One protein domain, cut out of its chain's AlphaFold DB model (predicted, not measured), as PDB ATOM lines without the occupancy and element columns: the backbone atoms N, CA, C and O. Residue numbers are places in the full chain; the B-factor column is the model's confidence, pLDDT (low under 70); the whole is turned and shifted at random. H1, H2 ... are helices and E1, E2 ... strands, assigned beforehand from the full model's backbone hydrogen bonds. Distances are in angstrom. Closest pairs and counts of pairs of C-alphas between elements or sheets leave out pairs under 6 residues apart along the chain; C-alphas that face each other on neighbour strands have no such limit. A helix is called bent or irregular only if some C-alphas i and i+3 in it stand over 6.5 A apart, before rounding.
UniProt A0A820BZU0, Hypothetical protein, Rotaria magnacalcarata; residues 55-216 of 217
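This is residues 55 to 216 of the 217 residues of the protein "Hypothetical protein" of Rotaria magnacalcarata (UniProt A0A820BZU0). Picture a small, nearly closed barrel, loosely formed from two strongly twisted sheets: the curled sheet E2 E10 E9 E4 E5 wraps partly round and faces the smaller sheet E1 E3 E8. The hairpin E6 and E7 sits at one end of the barrel, the short helix H1 packs on the outside over E4, and a long link, residues 172 to 190, loops outside. The printed part has 162 residues, with ten named strands and one named helix in the order E1 to E9, H1, E10. The larger sheet is mixed, the two smaller ones antiparallel, and the class is mostly strand. The whole is compact, with a radius of gyration of the C-alphas of 15.5 A, and elongated, spanning 49 by 29 by 28 A.

Find C-alpha 55 at (-24.976, -53.352, -37.883); there E1, residues 55 to 64, begins its 24.9 A and bends by 54 degrees at residue 61. E2 is residues 70 to 73. E3, residues 77 to 87, spans 29.5 A and bends by 57 degrees at residue 84. Next come E4, 96 to 103, 22.7 A; E5, 111 to 116; E6, 123 to 127; E7, 135 to 139; and E8, 147 to 155, 25.0 A. E9, residues 160 to 171, spans 32.4 A and bends by 51 degrees at residue 168. H1 is residues 191 to 198. E10, residues 209 to 215, ends with C-alpha 215 at (-54.222, -60.819, -23.284).

Start in the larger sheet, where E2 and E10 are parallel, with N 71 and O 212 2.9 A apart, within hydrogen-bond range. Its other neighbours are antiparallel: look for N 162 and O 213 at 2.8 A between E9 and E10, N 98 and O 169 at 2.8 A between E4 and E9, and N 113 and O 99 at 2.7 A in the hairpin E4 and E5. In the other sheet, N 58 and O 86 of E1 and E3 are 2.8 A apart, as are N 79 and O 153 of E3 and E8. Between the sheets, the closest C-alphas of E5 and E8, Ala 113 and Phe 151, are 6.3 A apart, and those of E1 and E2, Ile 64 and Phe 71, 6.2 A. In the hairpin E6 and E7, N 125 and O 137 are 2.8 A apart; the closest C-alphas of E5 and E7, Gly 116 and Glu 138, are 4.5 A apart. H1 is on the larger sheet at a height over the sheet of 8.2 A, over E4; its closest C-alpha pair with E4 is Leu 193 and Ile 100, 6.8 A. H1 is irregular, but only just, with C-alphas 194 and 197 6.7 A apart; 1 of 4 O i to N i+4 pairs and 4 of 5 O i to N i+3 pairs are within range.

The two C-alphas farthest apart, those of Gly 130 and Ser 216, are 50.2 A apart. The printed part has no cut, and its one long link is E9 to H1. Mean pLDDT of the printed part is 81.0; residues 131 to 133, 171 to 191 and 197 to 204 are under 70.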
ATOM      1  N   ILE A  55     -23.799 -53.406 -38.735       84.12
ATOM      2  CA  ILE A  55     -24.976 -53.352 -37.883       84.12
ATOM      3  C   ILE A  55     -25.082 -51.944 -37.313       84.12
ATOM      4  O   ILE A  55     -24.075 -51.334 -36.985       84.12
ATOM      5  N   ARG A  56     -26.293 -51.409 -37.188       88.00
ATOM      6  CA  ARG A  56     -26.523 -50.227 -36.354       88.00
ATOM      7  C   ARG A  56     -26.762 -50.669 -34.919       88.00
ATOM      8  O   ARG A  56     -26.082 -50.220 -34.003       88.00
ATOM      9  N   TYR A  57     -27.697 -51.598 -34.744       91.56
ATOM     10  CA  TYR A  57     -27.834 -52.344 -33.504       91.56
ATOM     11  C   TYR A  57     -28.454 -53.717 -33.731       91.56
ATOM     12  O   TYR A  57     -29.067 -53.993 -34.766       91.56
ATOM     13  N   GLN A  58     -28.320 -54.555 -32.714       93.69
ATOM     14  CA  GLN A  58     -28.976 -55.837 -32.599       93.69
ATOM     15  C   GLN A  58     -29.601 -55.987 -31.219       93.69
ATOM     16  O   GLN A  58     -29.114 -55.426 -30.235       93.69
ATOM     17  N   VAL A  59     -30.656 -56.789 -31.158       94.38
ATOM     18  CA  VAL A  59     -31.228 -57.282 -29.906       94.38
ATOM     19  C   VAL A  59     -31.336 -58.794 -29.943       94.38
ATOM     20  O   VAL A  59     -31.499 -59.376 -31.019       94.38
ATOM     21  N   ARG A  60     -31.241 -59.423 -28.773       95.06
ATOM     22  CA  ARG A  60     -31.462 -60.862 -28.586       95.06
ATOM     23  C   ARG A  60     -31.934 -61.175 -27.169       95.06
ATOM     24  O   ARG A  60     -31.955 -60.291 -26.316       95.06
ATOM     25  N   ASN A  61     -32.250 -62.446 -26.919       94.69
ATOM     26  CA  ASN A  61     -32.577 -62.970 -25.586       94.69
ATOM     27  C   ASN A  61     -33.712 -62.195 -24.897       94.69
ATOM     28  O   ASN A  61     -33.658 -61.945 -23.698       94.69
ATOM     29  N   VAL A  62     -34.730 -61.793 -25.666       95.06
ATOM     30  CA  VAL A  62     -35.896 -61.092 -25.118       95.06
ATOM     31  C   VAL A  62     -36.691 -62.036 -24.218       95.06
ATOM     32  O   VAL A  62     -37.120 -63.103 -24.659       95.06
ATOM     33  N   ALA A  63     -36.919 -61.611 -22.981       95.19
ATOM     34  CA  ALA A  63     -37.693 -62.325 -21.979       95.19
ATOM     35  C   ALA A  63     -38.739 -61.393 -21.362       95.19
ATOM     36  O   ALA A  63     -38.442 -60.261 -20.984       95.19
ATOM     37  N   ILE A  64     -39.972 -61.883 -21.247       96.12
ATOM     38  CA  ILE A  64     -41.087 -61.174 -20.611       96.12
ATOM     39  C   ILE A  64     -41.386 -61.875 -19.282       96.12
ATOM     40  O   ILE A  64     -41.672 -63.073 -19.262       96.12
ATOM     41  N   ASN A  65     -41.293 -61.147 -18.167       95.38
ATOM     42  CA  ASN A  65     -41.402 -61.655 -16.794       95.38
ATOM     43  C   ASN A  65     -40.503 -62.883 -16.523       95.38
ATOM     44  O   ASN A  65     -40.907 -63.823 -15.844       95.38
ATOM     45  N   GLY A  66     -39.289 -62.887 -17.088       90.38
ATOM     46  CA  GLY A  66     -38.323 -63.987 -16.956       90.38
ATOM     47  C   GLY A  66     -38.644 -65.239 -17.785       90.38
ATOM     48  O   GLY A  66     -37.930 -66.234 -17.679       90.38
ATOM     49  N   GLY A  67     -39.708 -65.211 -18.595       90.88
ATOM     50  CA  GLY A  67     -40.076 -66.279 -19.523       90.88
ATOM     51  C   GLY A  67     -39.488 -66.093 -20.925       90.88
ATOM     52  O   GLY A  67     -38.427 -65.504 -21.106       90.88
ATOM     53  N   GLY A  68     -40.196 -66.591 -21.940       92.50
ATOM     54  CA  GLY A  68     -39.850 -66.356 -23.345       92.50
ATOM     55  C   GLY A  68     -40.251 -64.962 -23.840       92.50
ATOM     56  O   GLY A  68     -40.743 -64.119 -23.088       92.50
ATOM     57  N   ASN A  69     -40.104 -64.741 -25.145       94.56
ATOM     58  CA  ASN A  69     -40.513 -63.498 -25.797       94.56
ATOM     59  C   ASN A  69     -42.006 -63.461 -26.175       94.56
ATOM     60  O   ASN A  69     -42.475 -62.459 -26.707       94.56
ATOM     61  N   ILE A  70     -42.766 -64.521 -25.896       95.12
ATOM     62  CA  ILE A  70     -44.227 -64.546 -26.005       95.12
ATOM     63  C   ILE A  70     -44.795 -64.811 -24.613       95.12
ATOM     64  O   ILE A  70     -44.542 -65.862 -24.026       95.12
ATOM     65  N   PHE A  71     -45.580 -63.870 -24.096       94.69
ATOM     66  CA  PHE A  71     -46.206 -63.959 -22.781       94.69
ATOM     67  C   PHE A  71     -47.725 -63.994 -22.909       94.69
ATOM     68  O   PHE A  71     -48.304 -63.214 -23.662       94.69
ATOM     69  N   ARG A  72     -48.379 -64.892 -22.172       94.56
ATOM     70  CA  ARG A  72     -49.840 -65.040 -22.163       94.56
ATOM     71  C   ARG A  72     -50.387 -64.691 -20.794       94.56
ATOM     72  O   ARG A  72     -49.854 -65.140 -19.786       94.56
ATOM     73  N   THR A  73     -51.465 -63.926 -20.774       94.88
ATOM     74  CA  THR A  73     -52.057 -63.383 -19.553       94.88
ATOM     75  C   THR A  73     -53.568 -63.229 -19.713       94.88
ATOM     76  O   THR A  73     -54.079 -63.149 -20.832       94.88
ATOM     77  N   LYS A  74     -54.287 -63.188 -18.590       95.06
ATOM     78  CA  LYS A  74     -55.726 -62.878 -18.563       95.06
ATOM     79  C   LYS A  74     -56.014 -61.386 -18.453       95.06
ATOM     80  O   LYS A  74     -57.089 -60.949 -18.848       95.06
ATOM     81  N   GLU A  75     -55.051 -60.635 -17.934       95.50
ATOM     82  CA  GLU A  75     -55.194 -59.221 -17.606       95.50
ATOM     83  C   GLU A  75     -54.084 -58.422 -18.285       95.50
ATOM     84  O   GLU A  75     -52.981 -58.925 -18.497       95.50
ATOM     85  N   GLY A  76     -54.369 -57.172 -18.635       95.31
ATOM     86  CA  GLY A  76     -53.337 -56.193 -18.978       95.31
ATOM     87  C   GLY A  76     -52.498 -55.794 -17.761       95.31
ATOM     88  O   GLY A  76     -52.591 -56.389 -16.693       95.31
ATOM     89  N   GLY A  77     -51.660 -54.777 -17.918       95.88
ATOM     90  CA  GLY A  77     -50.838 -54.247 -16.832       95.88
ATOM     91  C   GLY A  77     -49.372 -54.108 -17.206       95.88
ATOM     92  O   GLY A  77     -49.013 -54.035 -18.381       95.88
ATOM     93  N   GLU A  78     -48.528 -54.034 -16.183       96.06
ATOM     94  CA  GLU A  78     -47.093 -53.825 -16.324       96.06
ATOM     95  C   GLU A  78     -46.326 -55.154 -16.396       96.06
ATOM     96  O   GLU A  78     -46.522 -56.053 -15.580       96.06
ATOM     97  N   TYR A  79     -45.416 -55.251 -17.360       95.12
ATOM     98  CA  TYR A  79     -44.605 -56.431 -17.641       95.12
ATOM     99  C   TYR A  79     -43.127 -56.066 -17.614       95.12
ATOM    100  O   TYR A  79     -42.709 -55.109 -18.269       95.12
ATOM    101  N   ASN A  80     -42.330 -56.847 -16.884       93.94
ATOM    102  CA  ASN A  80     -40.879 -56.693 -16.862       93.94
ATOM    103  C   ASN A  80     -40.293 -57.326 -18.118       93.94
ATOM    104  O   ASN A  80     -40.550 -58.494 -18.404       93.94
ATOM    105  N   ILE A  81     -39.504 -56.562 -18.858       93.00
ATOM    106  CA  ILE A  81     -38.818 -57.024 -20.054       93.00
ATOM    107  C   ILE A  81     -37.322 -57.022 -19.778       93.00
ATOM    108  O   ILE A  81     -36.788 -56.033 -19.281       93.00
ATOM    109  N   GLU A  82     -36.659 -58.113 -20.137       92.50
ATOM    110  CA  GLU A  82     -35.205 -58.226 -20.212       92.50
ATOM    111  C   GLU A  82     -34.817 -58.481 -21.667       92.50
ATOM    112  O   GLU A  82     -35.492 -59.236 -22.368       92.50
ATOM    113  N   MET A  83     -33.739 -57.859 -22.135       93.44
ATOM    114  CA  MET A  83     -33.118 -58.224 -23.407       93.44
ATOM    115  C   MET A  83     -31.633 -57.878 -23.415       93.44
ATOM    116  O   MET A  83     -31.152 -57.097 -22.595       93.44
ATOM    117  N   GLU A  84     -30.907 -58.427 -24.381       93.19
ATOM    118  CA  GLU A  84     -29.540 -58.020 -24.675       93.19
ATOM    119  C   GLU A  84     -29.496 -57.117 -25.903       93.19
ATOM    120  O   GLU A  84     -30.210 -57.340 -26.882       93.19
ATOM    121  N   VAL A  85     -28.618 -56.122 -25.857       92.62
ATOM    122  CA  VAL A  85     -28.411 -55.103 -26.881       92.62
ATOM    123  C   VAL A  85     -26.952 -55.116 -27.324       92.62
ATOM    124  O   VAL A  85     -26.051 -55.147 -26.492       92.62
ATOM    125  N   LEU A  86     -26.723 -55.024 -28.631       92.50
ATOM    126  CA  LEU A  86     -25.422 -54.717 -29.219       92.50
ATOM    127  C   LEU A  86     -25.589 -53.519 -30.147       92.50
ATOM    128  O   LEU A  86     -26.200 -53.636 -31.201       92.50
ATOM    129  N   HIS A  87     -25.047 -52.370 -29.771       91.56
ATOM    130  CA  HIS A  87     -24.965 -51.186 -30.626       91.56
ATOM    131  C   HIS A  87     -23.512 -50.961 -31.049       91.56
ATOM    132  O   HIS A  87     -22.638 -50.905 -30.176       91.56
ATOM    133  N   ASP A  88     -23.271 -50.833 -32.356       89.94
ATOM    134  CA  ASP A  88     -21.946 -50.589 -32.942       89.94
ATOM    135  C   ASP A  88     -22.050 -49.617 -34.122       89.94
ATOM    136  O   ASP A  88     -22.239 -50.002 -35.269       89.94
ATOM    137  N   CYS A  89     -21.957 -48.323 -33.835       84.88
ATOM    138  CA  CYS A  89     -22.083 -47.275 -34.836       84.88
ATOM    139  C   CYS A  89     -20.890 -46.315 -34.789       84.88
ATOM    140  O   CYS A  89     -20.945 -45.243 -34.183       84.88
ATOM    141  N   SER A  90     -19.811 -46.669 -35.487       77.62
ATOM    142  CA  SER A  90     -18.590 -45.849 -35.556       77.62
ATOM    143  C   SER A  90     -18.788 -44.486 -36.227       77.62
ATOM    144  O   SER A  90     -18.026 -43.556 -35.989       77.62
ATOM    145  N   SER A  91     -19.805 -44.345 -37.077       77.62
ATOM    146  CA  SER A  91     -20.137 -43.097 -37.776       77.62
ATOM    147  C   SER A  91     -21.195 -42.254 -37.062       77.62
ATOM    148  O   SER A  91     -21.553 -41.193 -37.563       77.62
ATOM    149  N   CYS A  92     -21.700 -42.688 -35.901       76.62
ATOM    150  CA  CYS A  92     -22.684 -41.919 -35.129       76.62
ATOM    151  C   CYS A  92     -22.073 -40.691 -34.422       76.62
ATOM    152  O   CYS A  92     -22.794 -39.914 -33.794       76.62
ATOM    153  N   GLY A  93     -20.752 -40.485 -34.524       74.94
ATOM    154  CA  GLY A  93     -20.077 -39.301 -34.000       74.94
ATOM    155  C   GLY A  93     -20.317 -39.126 -32.499       74.94
ATOM    156  O   GLY A  93     -20.189 -40.078 -31.733       74.94
ATOM    157  N   ASN A  94     -20.683 -37.912 -32.089       74.19
ATOM    158  CA  ASN A  94     -20.979 -37.577 -30.695       74.19
ATOM    159  C   ASN A  94     -22.472 -37.658 -30.342       74.19
ATOM    160  O   ASN A  94     -22.853 -37.197 -29.265       74.19
ATOM    161  N   SER A  95     -23.322 -38.217 -31.201       77.94
ATOM    162  CA  SER A  95     -24.751 -38.320 -30.901       77.94
ATOM    163  C   SER A  95     -25.045 -39.316 -29.781       77.94
ATOM    164  O   SER A  95     -24.275 -40.246 -29.533       77.94
ATOM    165  N   ILE A  96     -26.167 -39.095 -29.099       81.62
ATOM    166  CA  ILE A  96     -26.727 -40.029 -28.130       81.62
ATOM    167  C   ILE A  96     -27.644 -40.963 -28.910       81.62
ATOM    168  O   ILE A  96     -28.622 -40.549 -29.526       81.62
ATOM    169  N   ASN A  97     -27.294 -42.235 -28.914       84.44
ATOM    170  CA  ASN A  97     -27.999 -43.279 -29.630       84.44
ATOM    171  C   ASN A  97     -28.928 -43.985 -28.664       84.44
ATOM    172  O   ASN A  97     -28.532 -44.292 -27.544       84.44
ATOM    173  N   GLN A  98     -30.149 -44.243 -29.104       85.38
ATOM    174  CA  GLN A  98     -31.200 -44.804 -28.279       85.38
ATOM    175  C   GLN A  98     -31.836 -45.996 -28.977       85.38
ATOM    176  O   GLN A  98     -32.081 -45.975 -30.186       85.38
ATOM    177  N   ILE A  99     -32.145 -47.021 -28.195       88.62
ATOM    178  CA  ILE A  99     -32.966 -48.144 -28.633       88.62
ATOM    179  C   ILE A  99     -34.285 -48.030 -27.895       88.62
ATOM    180  O   ILE A  99     -34.367 -48.312 -26.704       88.62
ATOM    181  N   ILE A 100     -35.316 -47.591 -28.609       88.31
ATOM    182  CA  ILE A 100     -36.651 -47.399 -28.053       88.31
ATOM    183  C   ILE A 100     -37.494 -48.657 -28.246       88.31
ATOM    184  O   ILE A 100     -37.388 -49.346 -29.265       88.31
ATOM    185  N   VAL A 101     -38.334 -48.955 -27.259       89.69
ATOM    186  CA  VAL A 101     -39.239 -50.108 -27.261       89.69
ATOM    187  C   VAL A 101     -40.647 -49.648 -26.909       89.69
ATOM    188  O   VAL A 101     -40.858 -48.798 -26.042       89.69
ATOM    189  N   GLY A 102     -41.629 -50.208 -27.603       90.81
ATOM    190  CA  GLY A 102     -43.041 -49.919 -27.396       90.81
ATOM    191  C   GLY A 102     -43.924 -51.008 -27.984       90.81
ATOM    192  O   GLY A 102     -43.440 -51.935 -28.646       90.81
ATOM    193  N   LEU A 103     -45.229 -50.888 -27.751       92.50
ATOM    194  CA  LEU A 103     -46.195 -51.793 -28.354       92.50
ATOM    195  C   LEU A 103     -46.548 -51.340 -29.764       92.50
ATOM    196  O   LEU A 103     -46.642 -50.151 -30.074       92.50
ATOM    197  N   SER A 104     -46.814 -52.306 -30.641       88.12
ATOM    198  CA  SER A 104     -47.239 -52.031 -32.012       88.12
ATOM    199  C   SER A 104     -48.514 -51.199 -32.095       88.12
ATOM    200  O   SER A 104     -48.740 -50.570 -33.124       88.12
ATOM    201  N   THR A 105     -49.347 -51.211 -31.054       88.44
ATOM    202  CA  THR A 105     -50.603 -50.456 -30.949       88.44
ATOM    203  C   THR A 105     -50.395 -48.996 -30.567       88.44
ATOM    204  O   THR A 105     -51.220 -48.165 -30.950       88.44
ATOM    205  N   ASP A 106     -49.274 -48.658 -29.936       87.25
ATOM    206  CA  ASP A 106     -49.045 -47.327 -29.378       87.25
ATOM    207  C   ASP A 106     -48.543 -46.345 -30.433       87.25
ATOM    208  O   ASP A 106     -47.857 -46.716 -31.393       87.25
ATOM    209  N   LYS A 107     -48.917 -45.072 -30.262       84.44
ATOM    210  CA  LYS A 107     -48.473 -43.966 -31.122       84.44
ATOM    211  C   LYS A 107     -46.999 -43.630 -30.890       84.44
ATOM    212  O   LYS A 107     -46.285 -43.389 -31.863       84.44
ATOM    213  N   ASP A 108     -46.577 -43.691 -29.635       84.38
ATOM    214  CA  ASP A 108     -45.231 -43.383 -29.166       84.38
ATOM    215  C   ASP A 108     -44.602 -44.654 -28.574       84.38
ATOM    216  O   ASP A 108     -45.309 -45.594 -28.202       84.38
ATOM    217  N   ALA A 109     -43.274 -44.711 -28.509       86.69
ATOM    218  CA  ALA A 109     -42.594 -45.764 -27.772       86.69
ATOM    219  C   ALA A 109     -42.866 -45.568 -26.279       86.69
ATOM    220  O   ALA A 109     -43.093 -44.452 -25.820       86.69
ATOM    221  N   GLN A 110     -42.825 -46.645 -25.505       86.19
ATOM    222  CA  GLN A 110     -43.039 -46.526 -24.066       86.19
ATOM    223  C   GLN A 110     -41.735 -46.240 -23.326       86.19
ATOM    224  O   GLN A 110     -41.753 -45.658 -22.246       86.19
ATOM    225  N   VAL A 111     -40.597 -46.691 -23.865       84.31
ATOM    226  CA  VAL A 111     -39.319 -46.659 -23.148       84.31
ATOM    227  C   VAL A 111     -38.155 -46.439 -24.110       84.31
ATOM    228  O   VAL A 111     -38.192 -46.902 -25.251       84.31
ATOM    229  N   SER A 112     -37.079 -45.829 -23.610       84.19
ATOM    230  CA  SER A 112     -35.738 -46.014 -24.170       84.19
ATOM    231  C   SER A 112     -35.027 -47.118 -23.390       84.19
ATOM    232  O   SER A 112     -34.716 -46.942 -22.216       84.19
ATOM    233  N   ALA A 113     -34.855 -48.283 -24.010       83.94
ATOM    234  CA  ALA A 113     -34.348 -49.487 -23.362       83.94
ATOM    235  C   ALA A 113     -32.819 -49.508 -23.261       83.94
ATOM    236  O   ALA A 113     -32.269 -50.175 -22.395       83.94
ATOM    237  N   TRP A 114     -32.133 -48.776 -24.135       86.06
ATOM    238  CA  TRP A 114     -30.698 -48.538 -24.046       86.06
ATOM    239  C   TRP A 114     -30.391 -47.144 -24.571       86.06
ATOM    240  O   TRP A 114     -30.999 -46.714 -25.554       86.06
ATOM    241  N   ASN A 115     -29.424 -46.466 -23.953       81.94
ATOM    242  CA  ASN A 115     -28.850 -45.258 -24.522       81.94
ATOM    243  C   ASN A 115     -27.337 -45.244 -24.329       81.94
ATOM    244  O   ASN A 115     -26.837 -45.464 -23.227       81.94
ATOM    245  N   GLY A 116     -26.618 -44.887 -25.380       82.56
ATOM    246  CA  GLY A 116     -25.173 -44.763 -25.325       82.56
ATOM    247  C   GLY A 116     -24.627 -43.964 -26.491       82.56
ATOM    248  O   GLY A 116     -25.360 -43.388 -27.294       82.56
ATOM    249  N   LYS A 117     -23.308 -43.903 -26.574       85.94
ATOM    250  CA  LYS A 117     -22.576 -43.291 -27.677       85.94
ATOM    251  C   LYS A 117     -22.420 -44.312 -28.795       85.94
ATOM    252  O   LYS A 117     -23.379 -44.990 -29.163       85.94
ATOM    253  N   GLN A 118     -21.245 -44.388 -29.400       87.69
ATOM    254  CA  GLN A 118     -21.035 -45.168 -30.608       87.69
ATOM    255  C   GLN A 118     -21.152 -46.662 -30.338       87.69
ATOM    256  O   GLN A 118     -21.641 -47.390 -31.197       87.69
ATOM    257  N   ARG A 119     -20.734 -47.129 -29.157       89.69
ATOM    258  CA  ARG A 119     -20.638 -48.560 -28.870       89.69
ATOM    259  C   ARG A 119     -21.123 -48.916 -27.473       89.69
ATOM    260  O   ARG A 119     -20.833 -48.231 -26.499       89.69
ATOM    261  N   SER A 120     -21.841 -50.028 -27.412       90.81
ATOM    262  CA  SER A 120     -22.322 -50.676 -26.183       90.81
ATOM    263  C   SER A 120     -21.202 -51.385 -25.398       90.81
ATOM    264  O   SER A 120     -20.173 -51.763 -25.970       90.81
ATOM    265  N   GLY A 121     -21.394 -51.568 -24.085       87.06
ATOM    266  CA  GLY A 121     -20.417 -52.185 -23.165       87.06
ATOM    267  C   GLY A 121     -19.394 -51.208 -22.586       87.06
ATOM    268  O   GLY A 121     -18.272 -51.588 -22.263       87.06
ATOM    269  N   GLY A 122     -19.747 -49.926 -22.577       82.19
ATOM    270  CA  GLY A 122     -18.865 -48.831 -22.216       82.19
ATOM    271  C   GLY A 122     -18.833 -48.499 -20.734       82.19
ATOM    272  O   GLY A 122     -19.517 -49.112 -19.922       82.19
ATOM    273  N   ASN A 123     -18.073 -47.457 -20.402       78.56
ATOM    274  CA  ASN A 123     -18.189 -46.797 -19.102       78.56
ATOM    275  C   ASN A 123     -19.220 -45.672 -19.187       78.56
ATOM    276  O   ASN A 123     -19.387 -45.060 -20.245       78.56
ATOM    277  N   VAL A 124     -19.860 -45.356 -18.061       77.94
ATOM    278  CA  VAL A 124     -20.751 -44.196 -17.965       77.94
ATOM    279  C   VAL A 124     -19.936 -42.899 -18.010       77.94
ATOM    280  O   VAL A 124     -18.949 -42.747 -17.293       77.94
ATOM    281  N   MET A 125     -20.367 -41.945 -18.832       75.31
ATOM    282  CA  MET A 125     -19.759 -40.622 -18.980       75.31
ATOM    283  C   MET A 125     -20.814 -39.519 -18.914       75.31
ATOM    284  O   MET A 125     -21.919 -39.700 -19.420       75.31
ATOM    285  N   VAL A 126     -20.454 -38.353 -18.367       77.69
ATOM    286  CA  VAL A 126     -21.254 -37.122 -18.497       77.69
ATOM    287  C   VAL A 126     -21.011 -36.519 -19.876       77.69
ATOM    288  O   VAL A 126     -19.878 -36.193 -20.229       77.69
ATOM    289  N   VAL A 127     -22.074 -36.294 -20.634       74.06
ATOM    290  CA  VAL A 127     -22.070 -35.489 -21.855       74.06
ATOM    291  C   VAL A 127     -22.787 -34.163 -21.603       74.06
ATOM    292  O   VAL A 127     -23.678 -34.075 -20.761       74.06
ATOM    293  N   ASN A 128     -22.373 -33.116 -22.323       72.50
ATOM    294  CA  ASN A 128     -22.880 -31.746 -22.161       72.50
ATOM    295  C   ASN A 128     -22.748 -31.213 -20.717       72.50
ATOM    296  O   ASN A 128     -23.653 -30.559 -20.194       72.50
ATOM    297  N   SER A 129     -21.617 -31.510 -20.065       77.88
ATOM    298  CA  SER A 129     -21.332 -31.075 -18.691       77.88
ATOM    299  C   SER A 129     -21.452 -29.554 -18.537       77.88
ATOM    300  O   SER A 129     -20.925 -28.804 -19.358       77.88
ATOM    301  N   GLY A 130     -22.127 -29.105 -17.474       74.00
ATOM    302  CA  GLY A 130     -22.325 -27.682 -17.177       74.00
ATOM    303  C   GLY A 130     -23.451 -27.001 -17.963       74.00
ATOM    304  O   GLY A 130     -23.567 -25.781 -17.910       74.00
ATOM    305  N   THR A 131     -24.279 -27.766 -18.681       68.25
ATOM    306  CA  THR A 131     -25.458 -27.257 -19.401       68.25
ATOM    307  C   THR A 131     -26.758 -27.707 -18.732       68.25
ATOM    308  O   THR A 131     -26.767 -28.671 -17.967       68.25
ATOM    309  N   GLU A 132     -27.876 -27.060 -19.071       66.88
ATOM    310  CA  GLU A 132     -29.227 -27.483 -18.656       66.88
ATOM    311  C   GLU A 132     -29.625 -28.885 -19.164       66.88
ATOM    312  O   GLU A 132     -30.583 -29.473 -18.666       66.88
ATOM    313  N   VAL A 133     -28.881 -29.444 -20.126       65.56
ATOM    314  CA  VAL A 133     -29.144 -30.743 -20.775       65.56
ATOM    315  C   VAL A 133     -28.009 -31.755 -20.569       65.56
ATOM    316  O   VAL A 133     -27.792 -32.641 -21.404       65.56
ATOM    317  N   ALA A 134     -27.261 -31.632 -19.470       70.50
ATOM    318  CA  ALA A 134     -26.265 -32.627 -19.088       70.50
ATOM    319  C   ALA A 134     -26.914 -34.019 -18.955       70.50
ATOM    320  O   ALA A 134     -27.914 -34.181 -18.255       70.50
ATOM    321  N   CYS A 135     -26.345 -35.027 -19.619       72.88
ATOM    322  CA  CYS A 135     -26.831 -36.411 -19.587       72.88
ATOM    323  C   CYS A 135     -25.678 -37.403 -19.364       72.88
ATOM    324  O   CYS A 135     -24.518 -37.088 -19.607       72.88
ATOM    325  N   TYR A 136     -25.983 -38.584 -18.842       76.62
ATOM    326  CA  TYR A 136     -25.060 -39.697 -18.666       76.62
ATOM    327  C   TYR A 136     -25.282 -40.654 -19.830       76.62
ATOM    328  O   TYR A 136     -26.415 -40.852 -20.260       76.62
ATOM    329  N   VAL A 137     -24.217 -41.240 -20.361       78.12
ATOM    330  CA  VAL A 137     -24.289 -42.221 -21.452       78.12
ATOM    331  C   VAL A 137     -23.135 -43.203 -21.347       78.12
ATOM    332  O   VAL A 137     -22.054 -42.838 -20.891       78.12
ATOM    333  N   GLU A 138     -23.341 -44.430 -21.810       80.88
ATOM    334  CA  GLU A 138     -22.252 -45.395 -21.966       80.88
ATOM    335  C   GLU A 138     -21.486 -45.145 -23.271       80.88
ATOM    336  O   GLU A 138     -22.106 -44.978 -24.322       80.88
ATOM    337  N   ASP A 139     -20.151 -45.167 -23.238       84.44
ATOM    338  CA  ASP A 139     -19.332 -45.292 -24.454       84.44
ATOM    339  C   ASP A 139     -18.226 -46.320 -24.281       84.44
ATOM    340  O   ASP A 139     -17.485 -46.310 -23.290       84.44
ATOM    341  N   ASN A 140     -18.130 -47.225 -25.248       87.56
ATOM    342  CA  ASN A 140     -17.098 -48.242 -25.273       87.56
ATOM    343  C   ASN A 140     -15.994 -47.837 -26.258       87.56
ATOM    344  O   ASN A 140     -16.202 -47.916 -27.473       87.56
ATOM    345  N   PRO A 141     -14.794 -47.456 -25.773       85.81
ATOM    346  CA  PRO A 141     -13.684 -47.116 -26.662       85.81
ATOM    347  C   PRO A 141     -13.194 -48.333 -27.464       85.81
ATOM    348  O   PRO A 141     -12.522 -48.171 -28.483       85.81
ATOM    349  N   ASN A 142     -13.545 -49.548 -27.030       89.38
ATOM    350  CA  ASN A 142     -13.191 -50.803 -27.682       89.38
ATOM    351  C   ASN A 142     -14.295 -51.261 -28.650       89.38
ATOM    352  O   ASN A 142     -15.094 -50.467 -29.135       89.38
ATOM    353  N   LYS A 143     -14.320 -52.557 -28.973       89.44
ATOM    354  CA  LYS A 143     -15.396 -53.173 -29.759       89.44
ATOM    355  C   LYS A 143     -16.691 -53.204 -28.951       89.44
ATOM    356  O   LYS A 143     -16.636 -53.438 -27.746       89.44
ATOM    357  N   ALA A 144     -17.826 -53.036 -29.628       90.94
ATOM    358  CA  ALA A 144     -19.140 -53.163 -29.011       90.94
ATOM    359  C   ALA A 144     -19.314 -54.527 -28.324       90.94
ATOM    360  O   ALA A 144     -18.815 -55.550 -28.804       90.94
ATOM    361  N   GLN A 145     -20.028 -54.533 -27.203       90.81
ATOM    362  CA  GLN A 145     -20.312 -55.733 -26.421       90.81
ATOM    363  C   GLN A 145     -21.807 -55.853 -26.170       90.81
ATOM    364  O   GLN A 145     -22.509 -54.854 -26.050       90.81
ATOM    365  N   TRP A 146     -22.279 -57.091 -26.049       92.44
ATOM    366  CA  TRP A 146     -23.646 -57.346 -25.621       92.44
ATOM    367  C   TRP A 146     -23.843 -56.837 -24.195       92.44
ATOM    368  O   TRP A 146     -23.153 -57.283 -23.279       92.44
ATOM    369  N   VAL A 147     -24.793 -55.926 -24.022       89.50
ATOM    370  CA  VAL A 147     -25.214 -55.413 -22.717       89.50
ATOM    371  C   VAL A 147     -26.625 -55.870 -22.419       89.50
ATOM    372  O   VAL A 147     -27.475 -55.910 -23.307       89.50
ATOM    373  N   LYS A 148     -26.878 -56.223 -21.165       89.56
ATOM    374  CA  LYS A 148     -28.205 -56.608 -20.704       89.56
ATOM    375  C   LYS A 148     -28.954 -55.369 -20.228       89.56
ATOM    376  O   LYS A 148     -28.399 -54.564 -19.487       89.56
ATOM    377  N   VAL A 149     -30.204 -55.232 -20.650       86.50
ATOM    378  CA  VAL A 149     -31.075 -54.122 -20.267       86.50
ATOM    379  C   VAL A 149     -32.395 -54.655 -19.740       86.50
ATOM    380  O   VAL A 149     -32.894 -55.675 -20.223       86.50
ATOM    381  N   TYR A 150     -32.978 -53.940 -18.778       87.06
ATOM    382  CA  TYR A 150     -34.322 -54.227 -18.307       87.06
ATOM    383  C   TYR A 150     -35.168 -52.962 -18.207       87.06
ATOM    384  O   TYR A 150     -34.685 -51.850 -17.990       87.06
ATOM    385  N   PHE A 151     -36.457 -53.141 -18.450       87.25
ATOM    386  CA  PHE A 151     -37.440 -52.069 -18.490       87.25
ATOM    387  C   PHE A 151     -38.837 -52.649 -18.299       87.25
ATOM    388  O   PHE A 151     -39.033 -53.861 -18.296       87.25
ATOM    389  N   LYS A 152     -39.827 -51.771 -18.143       89.19
ATOM    390  CA  LYS A 152     -41.229 -52.169 -18.024       89.19
ATOM    391  C   LYS A 152     -42.034 -51.658 -19.208       89.19
ATOM    392  O   LYS A 152     -41.839 -50.513 -19.619       89.19
ATOM    393  N   ILE A 153     -42.927 -52.504 -19.709       92.50
ATOM    394  CA  ILE A 153     -43.920 -52.194 -20.743       92.50
ATOM    395  C   ILE A 153     -45.311 -52.392 -20.151       92.50
ATOM    396  O   ILE A 153     -45.544 -53.345 -19.415       92.50
ATOM    397  N   TYR A 154     -46.239 -51.515 -20.503       95.25
ATOM    398  CA  TYR A 154     -47.639 -51.611 -20.133       95.25
ATOM    399  C   TYR A 154     -48.472 -52.136 -21.306       95.25
ATOM    400  O   TYR A 154     -48.505 -51.503 -22.361       95.25
ATOM    401  N   ALA A 155     -49.164 -53.262 -21.125       96.38
ATOM    402  CA  ALA A 155     -50.147 -53.765 -22.084       96.38
ATOM    403  C   ALA A 155     -51.580 -53.407 -21.643       96.38
ATOM    404  O   ALA A 155     -51.898 -53.549 -20.461       96.38
ATOM    405  N   PRO A 156     -52.467 -52.968 -22.557       95.94
ATOM    406  CA  PRO A 156     -53.866 -52.698 -22.230       95.94
ATOM    407  C   PRO A 156     -54.599 -53.931 -21.686       95.94
ATOM    408  O   PRO A 156     -54.374 -55.044 -22.152       95.94
ATOM    409  N   ASP A 157     -55.536 -53.723 -20.755       95.75
ATOM    410  CA  ASP A 157     -56.405 -54.782 -20.217       95.75
ATOM    411  C   ASP A 157     -57.591 -55.097 -21.147       95.75
ATOM    412  O   ASP A 157     -58.771 -54.985 -20.807       95.75
ATOM    413  N   VAL A 158     -57.266 -55.429 -22.393       95.19
ATOM    414  CA  VAL A 158     -58.226 -55.751 -23.448       95.19
ATOM    415  C   VAL A 158     -57.726 -56.982 -24.191       95.19
ATOM    416  O   VAL A 158     -56.533 -57.121 -24.429       95.19
ATOM    417  N   THR A 159     -58.630 -57.890 -24.566       94.81
ATOM    418  CA  THR A 159     -58.259 -59.075 -25.349       94.81
ATOM    419  C   THR A 159     -57.558 -58.660 -26.645       94.81
ATOM    420  O   THR A 159     -58.122 -57.908 -27.441       94.81
ATOM    421  N   GLY A 160     -56.346 -59.163 -26.877       94.12
ATOM    422  CA  GLY A 160     -55.543 -58.775 -28.031       94.12
ATOM    423  C   GLY A 160     -54.123 -59.334 -28.024       94.12
ATOM    424  O   GLY A 160     -53.655 -59.906 -27.038       94.12
ATOM    425  N   ILE A 161     -53.434 -59.153 -29.155       93.56
ATOM    426  CA  ILE A 161     -52.002 -59.437 -29.304       93.56
ATOM    427  C   ILE A 161     -51.258 -58.105 -29.389       93.56
ATOM    428  O   ILE A 161     -51.446 -57.330 -30.329       93.56
ATOM    429  N   TYR A 162     -50.378 -57.869 -28.424       94.00
ATOM    430  CA  TYR A 162     -49.576 -56.660 -28.303       94.00
ATOM    431  C   TYR A 162     -48.123 -56.982 -28.629       94.00
ATOM    432  O   TYR A 162     -47.375 -57.468 -27.782       94.00
ATOM    433  N   TYR A 163     -47.719 -56.735 -29.875       93.56
ATOM    434  CA  TYR A 163     -46.345 -56.982 -30.296       93.56
ATOM    435  C   TYR A 163     -45.399 -55.962 -29.671       93.56
ATOM    436  O   TYR A 163     -45.588 -54.756 -29.842       93.56
ATOM    437  N   LEU A 164     -44.350 -56.451 -29.015       93.50
ATOM    438  CA  LEU A 164     -43.203 -55.640 -28.635       93.50
ATOM    439  C   LEU A 164     -42.378 -55.381 -29.888       93.50
ATOM    440  O   LEU A 164     -41.988 -56.319 -30.589       93.50
ATOM    441  N   ARG A 165     -42.092 -54.110 -30.154       91.94
ATOM    442  CA  ARG A 165     -41.223 -53.699 -31.253       91.94
ATOM    443  C   ARG A 165     -40.051 -52.883 -30.734       91.94
ATOM    444  O   ARG A 165     -40.145 -52.236 -29.695       91.94
ATOM    445  N   THR A 166     -38.959 -52.896 -31.479       90.69
ATOM    446  CA  THR A 166     -37.772 -52.091 -31.180       90.69
ATOM    447  C   THR A 166     -37.406 -51.199 -32.361       90.69
ATOM    448  O   THR A 166     -37.738 -51.503 -33.512       90.69
ATOM    449  N   ARG A 167     -36.772 -50.062 -32.079       88.00
ATOM    450  CA  ARG A 167     -36.302 -49.122 -33.094       88.00
ATOM    451  C   ARG A 167     -35.085 -48.339 -32.605       88.00
ATOM    452  O   ARG A 167     -35.008 -47.975 -31.435       88.00
ATOM    453  N   TYR A 168     -34.196 -47.994 -33.534       87.38
ATOM    454  CA  TYR A 168     -33.151 -47.005 -33.304       87.38
ATOM    455  C   TYR A 168     -33.665 -45.560 -33.417       87.38
ATOM    456  O   TYR A 168     -34.420 -45.206 -34.333       87.38
ATOM    457  N   SER A 169     -33.186 -44.715 -32.512       83.00
ATOM    458  CA  SER A 169     -33.380 -43.269 -32.501       83.00
ATOM    459  C   SER A 169     -32.049 -42.577 -32.183       83.00
ATOM    460  O   SER A 169     -31.325 -43.002 -31.287       83.00
ATOM    461  N   GLN A 170     -31.708 -41.523 -32.924       78.81
ATOM    462  CA  GLN A 170     -30.505 -40.719 -32.695       78.81
ATOM    463  C   GLN A 170     -30.904 -39.361 -32.134       78.81
ATOM    464  O   GLN A 170     -31.417 -38.531 -32.872       78.81
ATOM    465  N   ALA A 171     -30.619 -39.096 -30.867       67.69
ATOM    466  CA  ALA A 171     -30.918 -37.820 -30.237       67.69
ATOM    467  C   ALA A 171     -29.635 -37.023 -29.929       67.69
ATOM    468  O   ALA A 171     -28.552 -37.577 -29.736       67.69
ATOM    469  N   TYR A 172     -29.744 -35.693 -29.885       54.72
ATOM    470  CA  TYR A 172     -28.669 -34.815 -29.389       54.72
ATOM    471  C   TYR A 172     -28.775 -34.559 -27.876       54.72
ATOM    472  O   TYR A 172     -27.789 -34.191 -27.241       54.72
ATOM    473  N   THR A 173     -29.958 -34.800 -27.308       51.81
ATOM    474  CA  THR A 173     -30.309 -34.689 -25.890       51.81
ATOM    475  C   THR A 173     -31.235 -35.851 -25.533       51.81
ATOM    476  O   THR A 173     -32.065 -36.259 -26.345       51.81
ATOM    477  N   GLY A 174     -31.086 -36.447 -24.353       48.59
ATOM    478  CA  GLY A 174     -31.874 -37.620 -23.992       48.59
ATOM    479  C   GLY A 174     -31.610 -38.083 -22.570       48.59
ATOM    480  O   GLY A 174     -30.630 -37.682 -21.954       48.59
ATOM    481  N   ASN A 175     -32.509 -38.918 -22.063       50.12
ATOM    482  CA  ASN A 175     -32.491 -39.402 -20.693       50.12
ATOM    483  C   ASN A 175     -32.438 -40.929 -20.641       50.12
ATOM    484  O   ASN A 175     -32.912 -41.608 -21.556       50.12
ATOM    485  N   LEU A 176     -31.844 -41.451 -19.567       49.75
ATOM    486  CA  LEU A 176     -31.588 -42.874 -19.376       49.75
ATOM    487  C   LEU A 176     -32.719 -43.568 -18.616       49.75
ATOM    488  O   LEU A 176     -33.186 -43.068 -17.597       49.75
ATOM    489  N   ARG A 177     -33.067 -44.786 -19.038       43.47
ATOM    490  CA  ARG A 177     -33.750 -45.768 -18.194       43.47
ATOM    491  C   ARG A 177     -32.762 -46.900 -17.930       43.47
ATOM    492  O   ARG A 177     -32.277 -47.509 -18.876       43.47
ATOM    493  N   THR A 178     -32.448 -47.164 -16.666       45.12
ATOM    494  CA  THR A 178     -31.750 -48.392 -16.257       45.12
ATOM    495  C   THR A 178     -32.457 -48.954 -15.034       45.12
ATOM    496  O   THR A 178     -32.947 -48.206 -14.192       45.12
ATOM    497  N   THR A 179     -32.554 -50.273 -14.953       41.41
ATOM    498  CA  THR A 179     -33.074 -51.008 -13.789       41.41
ATOM    499  C   THR A 179     -31.926 -51.705 -13.046       41.41
ATOM    500  O   THR A 179     -32.091 -52.840 -12.619       41.41
ATOM    501  N   GLU A 180     -30.784 -51.004 -12.919       43.38
ATOM    502  CA  GLU A 180     -29.547 -51.384 -12.200       43.38
ATOM    503  C   GLU A 180     -28.748 -52.530 -12.880       43.38
ATOM    504  O   GLU A 180     -29.282 -53.582 -13.197       43.38
ATOM    505  N   ALA A 181     -27.459 -52.397 -13.219       36.31
ATOM    506  CA  ALA A 181     -26.358 -51.816 -12.456       36.31
ATOM    507  C   ALA A 181     -25.625 -50.656 -13.163       36.31
ATOM    508  O   ALA A 181     -25.387 -50.693 -14.365       36.31
ATOM    509  N   LEU A 182     -25.192 -49.694 -12.336       42.00
ATOM    510  CA  LEU A 182     -24.597 -48.379 -12.643       42.00
ATOM    511  C   LEU A 182     -25.620 -47.268 -12.949       42.00
ATOM    512  O   LEU A 182     -25.491 -46.489 -13.891       42.00
ATOM    513  N   SER A 183     -26.633 -47.184 -12.087       46.38
ATOM    514  CA  SER A 183     -27.668 -46.152 -12.095       46.38
ATOM    515  C   SER A 183     -27.120 -44.762 -11.766       46.38
ATOM    516  O   SER A 183     -26.526 -44.543 -10.710       46.38
ATOM    517  N   TYR A 184     -27.441 -43.798 -12.623       46.34
ATOM    518  CA  TYR A 184     -27.448 -42.380 -12.282       46.34
ATOM    519  C   TYR A 184     -28.857 -41.833 -12.521       46.34
ATOM    520  O   TYR A 184     -29.419 -42.023 -13.599       46.34
ATOM    521  N   ASN A 185     -29.424 -41.147 -11.526       40.69
ATOM    522  CA  ASN A 185     -30.707 -40.458 -11.674       40.69
ATOM    523  C   ASN A 185     -30.564 -39.311 -12.674       40.69
ATOM    524  O   ASN A 185     -29.737 -38.418 -12.479       40.69
ATOM    525  N   GLN A 186     -31.388 -39.319 -13.715       45.34
ATOM    526  CA  GLN A 186     -31.519 -38.217 -14.663       45.34
ATOM    527  C   GLN A 186     -32.996 -37.923 -14.890       45.34
ATOM    528  O   GLN A 186     -33.847 -38.762 -14.594       45.34
ATOM    529  N   THR A 187     -33.292 -36.727 -15.401       49.75
ATOM    530  CA  THR A 187     -34.619 -36.324 -15.904       49.75
ATOM    531  C   THR A 187     -35.144 -37.381 -16.899       49.75
ATOM    532  O   THR A 187     -34.380 -38.242 -17.289       49.75
ATOM    533  N   GLU A 188     -36.408 -37.392 -17.337       52.09
ATOM    534  CA  GLU A 188     -36.899 -38.283 -18.417       52.09
ATOM    535  C   GLU A 188     -37.220 -37.463 -19.682       52.09
ATOM    536  O   GLU A 188     -37.750 -36.362 -19.587       52.09
ATOM    537  N   TYR A 189     -36.789 -37.907 -20.874       57.91
ATOM    538  CA  TYR A 189     -36.933 -37.162 -22.139       57.91
ATOM    539  C   TYR A 189     -37.862 -37.976 -23.021       57.91
ATOM    540  O   TYR A 189     -37.492 -39.029 -23.535       57.91
ATOM    541  N   THR A 190     -39.079 -37.478 -23.175       64.88
ATOM    542  CA  THR A 190     -40.162 -38.156 -23.891       64.88
ATOM    543  C   THR A 190     -40.157 -37.852 -25.389       64.88
ATOM    544  O   THR A 190     -40.779 -38.573 -26.162       64.88
ATOM    545  N   GLU A 191     -39.427 -36.823 -25.838       68.94
ATOM    546  CA  GLU A 191     -39.369 -36.435 -27.256       68.94
ATOM    547  C   GLU A 191     -38.911 -37.568 -28.186       68.94
ATOM    548  O   GLU A 191     -39.597 -37.817 -29.181       68.94
ATOM    549  N   PRO A 192     -37.841 -38.330 -27.882       70.62
ATOM    550  CA  PRO A 192     -37.440 -39.435 -28.746       70.62
ATOM    551  C   PRO A 192     -38.443 -40.591 -28.771       70.62
ATOM    552  O   PRO A 192     -38.478 -41.358 -29.733       70.62
ATOM    553  N   LEU A 193     -39.294 -40.721 -27.747       76.56
ATOM    554  CA  LEU A 193     -40.345 -41.738 -27.734       76.56
ATOM    555  C   LEU A 193     -41.391 -41.466 -28.816       76.56
ATOM    556  O   LEU A 193     -41.883 -42.400 -29.454       76.56
ATOM    557  N   LYS A 194     -41.660 -40.187 -29.105       74.00
ATOM    558  CA  LYS A 194     -42.567 -39.775 -30.187       74.00
ATOM    559  C   LYS A 194     -42.087 -40.245 -31.555       74.00
ATOM    560  O   LYS A 194     -42.877 -40.393 -32.488       74.00
ATOM    561  N   TRP A 195     -40.791 -40.525 -31.701       70.12
ATOM    562  CA  TRP A 195     -40.226 -40.904 -32.990       70.12
ATOM    563  C   TRP A 195     -40.759 -42.246 -33.465       70.12
ATOM    564  O   TRP A 195     -40.756 -42.475 -34.669       70.12
ATOM    565  N   TRP A 196     -41.301 -43.083 -32.569       75.94
ATOM    566  CA  TRP A 196     -41.937 -44.370 -32.861       75.94
ATOM    567  C   TRP A 196     -42.743 -44.386 -34.161       75.94
ATOM    568  O   TRP A 196     -42.402 -45.154 -35.069       75.94
ATOM    569  N   ARG A 197     -43.735 -43.487 -34.286       68.81
ATOM    570  CA  ARG A 197     -44.540 -43.309 -35.506       68.81
ATOM    571  C   ARG A 197     -44.392 -41.951 -36.195       68.81
ATOM    572  O   ARG A 197     -44.940 -41.800 -37.280       68.81
ATOM    573  N   VAL A 198     -43.683 -40.966 -35.634       59.09
ATOM    574  CA  VAL A 198     -43.565 -39.635 -36.271       59.09
ATOM    575  C   VAL A 198     -42.769 -39.693 -37.583       59.09
ATOM    576  O   VAL A 198     -43.315 -39.347 -38.627       59.09
ATOM    577  N   ASP A 199     -41.542 -40.224 -37.587       57.16
ATOM    578  CA  ASP A 199     -40.741 -40.296 -38.832       57.16
ATOM    579  C   ASP A 199     -41.103 -41.498 -39.711       57.16
ATOM    580  O   ASP A 199     -40.763 -41.572 -40.891       57.16
ATOM    581  N   ARG A 200     -41.783 -42.482 -39.117       65.81
ATOM    582  CA  ARG A 200     -42.337 -43.642 -39.812       65.81
ATOM    583  C   ARG A 200     -43.820 -43.706 -39.479       65.81
ATOM    584  O   ARG A 200     -44.171 -44.419 -38.549       65.81
ATOM    585  N   PRO A 201     -44.707 -43.029 -40.231       58.72
ATOM    586  CA  PRO A 201     -46.149 -42.982 -39.947       58.72
ATOM    587  C   PRO A 201     -46.816 -44.354 -39.775       58.72
ATOM    588  O   PRO A 201     -47.817 -44.484 -39.073       58.72
ATOM    589  N   LYS A 202     -46.242 -45.397 -40.390       56.50
ATOM    590  CA  LYS A 202     -46.685 -46.798 -40.276       56.50
ATOM    591  C   LYS A 202     -45.989 -47.589 -39.148       56.50
ATOM    592  O   LYS A 202     -46.233 -48.782 -39.002       56.50
ATOM    593  N   GLY A 203     -45.143 -46.930 -38.358       56.50
ATOM    594  CA  GLY A 203     -44.244 -47.510 -37.362       56.50
ATOM    595  C   GLY A 203     -43.122 -48.364 -37.971       56.50
ATOM    596  O   GLY A 203     -42.999 -48.469 -39.196       56.50
ATOM    597  N   PRO A 204     -42.287 -48.997 -37.130       68.50
ATOM    598  CA  PRO A 204     -41.455 -50.130 -37.537       68.50
ATOM    599  C   PRO A 204     -42.329 -51.242 -38.139       68.50
ATOM    600  O   PRO A 204     -43.460 -51.454 -37.683       68.50
ATOM    601  N   THR A 205     -41.824 -51.947 -39.158       78.81
ATOM    602  CA  THR A 205     -42.541 -53.073 -39.779       78.81
ATOM    603  C   THR A 205     -42.656 -54.241 -38.795       78.81
ATOM    604  O   THR A 205     -42.065 -54.236 -37.715       78.81
ATOM    605  N   LYS A 206     -43.418 -55.274 -39.169       83.75
ATOM    606  CA  LYS A 206     -43.513 -56.517 -38.385       83.75
ATOM    607  C   LYS A 206     -42.159 -57.209 -38.176       83.75
ATOM    608  O   LYS A 206     -42.036 -57.996 -37.249       83.75
ATOM    609  N   ASP A 207     -41.157 -56.901 -38.996       83.38
ATOM    610  CA  ASP A 207     -39.813 -57.477 -38.887       83.38
ATOM    611  C   ASP A 207     -39.090 -56.985 -37.628       83.38
ATOM    612  O   ASP A 207     -38.190 -57.651 -37.137       83.38
ATOM    613  N   SER A 208     -39.518 -55.846 -37.070       86.81
ATOM    614  CA  SER A 208     -39.042 -55.324 -35.787       86.81
ATOM    615  C   SER A 208     -39.790 -55.898 -34.581       86.81
ATOM    616  O   SER A 208     -39.565 -55.425 -33.467       86.81
ATOM    617  N   ASN A 209     -40.704 -56.859 -34.777       91.81
ATOM    618  CA  ASN A 209     -41.335 -57.577 -33.673       91.81
ATOM    619  C   ASN A 209     -40.282 -58.444 -32.979       91.81
ATOM    620  O   ASN A 209     -39.683 -59.310 -33.608       91.81
ATOM    621  N   ILE A 210     -40.104 -58.228 -31.683       93.56
ATOM    622  CA  ILE A 210     -39.121 -58.953 -30.864       93.56
ATOM    623  C   ILE A 210     -39.781 -59.817 -29.786       93.56
ATOM    624  O   ILE A 210     -39.137 -60.670 -29.181       93.56
ATOM    625  N   GLY A 211     -41.082 -59.615 -29.571       94.81
ATOM    626  CA  GLY A 211     -41.912 -60.398 -28.670       94.81
ATOM    627  C   GLY A 211     -43.388 -60.020 -28.767       94.81
ATOM    628  O   GLY A 211     -43.765 -59.165 -29.573       94.81
ATOM    629  N   ALA A 212     -44.231 -60.637 -27.943       95.62
ATOM    630  CA  ALA A 212     -45.642 -60.287 -27.817       95.62
ATOM    631  C   ALA A 212     -46.195 -60.573 -26.417       95.62
ATOM    632  O   ALA A 212     -45.855 -61.576 -25.795       95.62
ATOM    633  N   ILE A 213     -47.114 -59.721 -25.972       95.81
ATOM    634  CA  ILE A 213     -47.991 -59.973 -24.827       95.81
ATOM    635  C   ILE A 213     -49.382 -60.281 -25.376       95.81
ATOM    636  O   ILE A 213     -49.909 -59.540 -26.204       95.81
ATOM    637  N   ILE A 214     -49.966 -61.390 -24.942       95.50
ATOM    638  CA  ILE A 214     -51.259 -61.877 -25.415       95.50
ATOM    639  C   ILE A 214     -52.213 -61.866 -24.237       95.50
ATOM    640  O   ILE A 214     -52.080 -62.682 -23.323       95.50
ATOM    641  N   VAL A 215     -53.168 -60.946 -24.285       95.62
ATOM    642  CA  VAL A 215     -54.222 -60.819 -23.284       95.62
ATOM    643  C   VAL A 215     -55.436 -61.583 -23.803       95.62
ATOM    644  O   VAL A 215     -55.939 -61.295 -24.890       95.62
ATOM    645  N   SER A 216     -55.894 -62.585 -23.056       92.62
ATOM    646  CA  SER A 216     -57.059 -63.404 -23.407       92.62
ATOM    647  C   SER A 216     -57.853 -63.772 -22.157       92.62
ATOM    648  O   SER A 216     -57.296 -64.387 -21.247       92.62
TER     649      SER A 216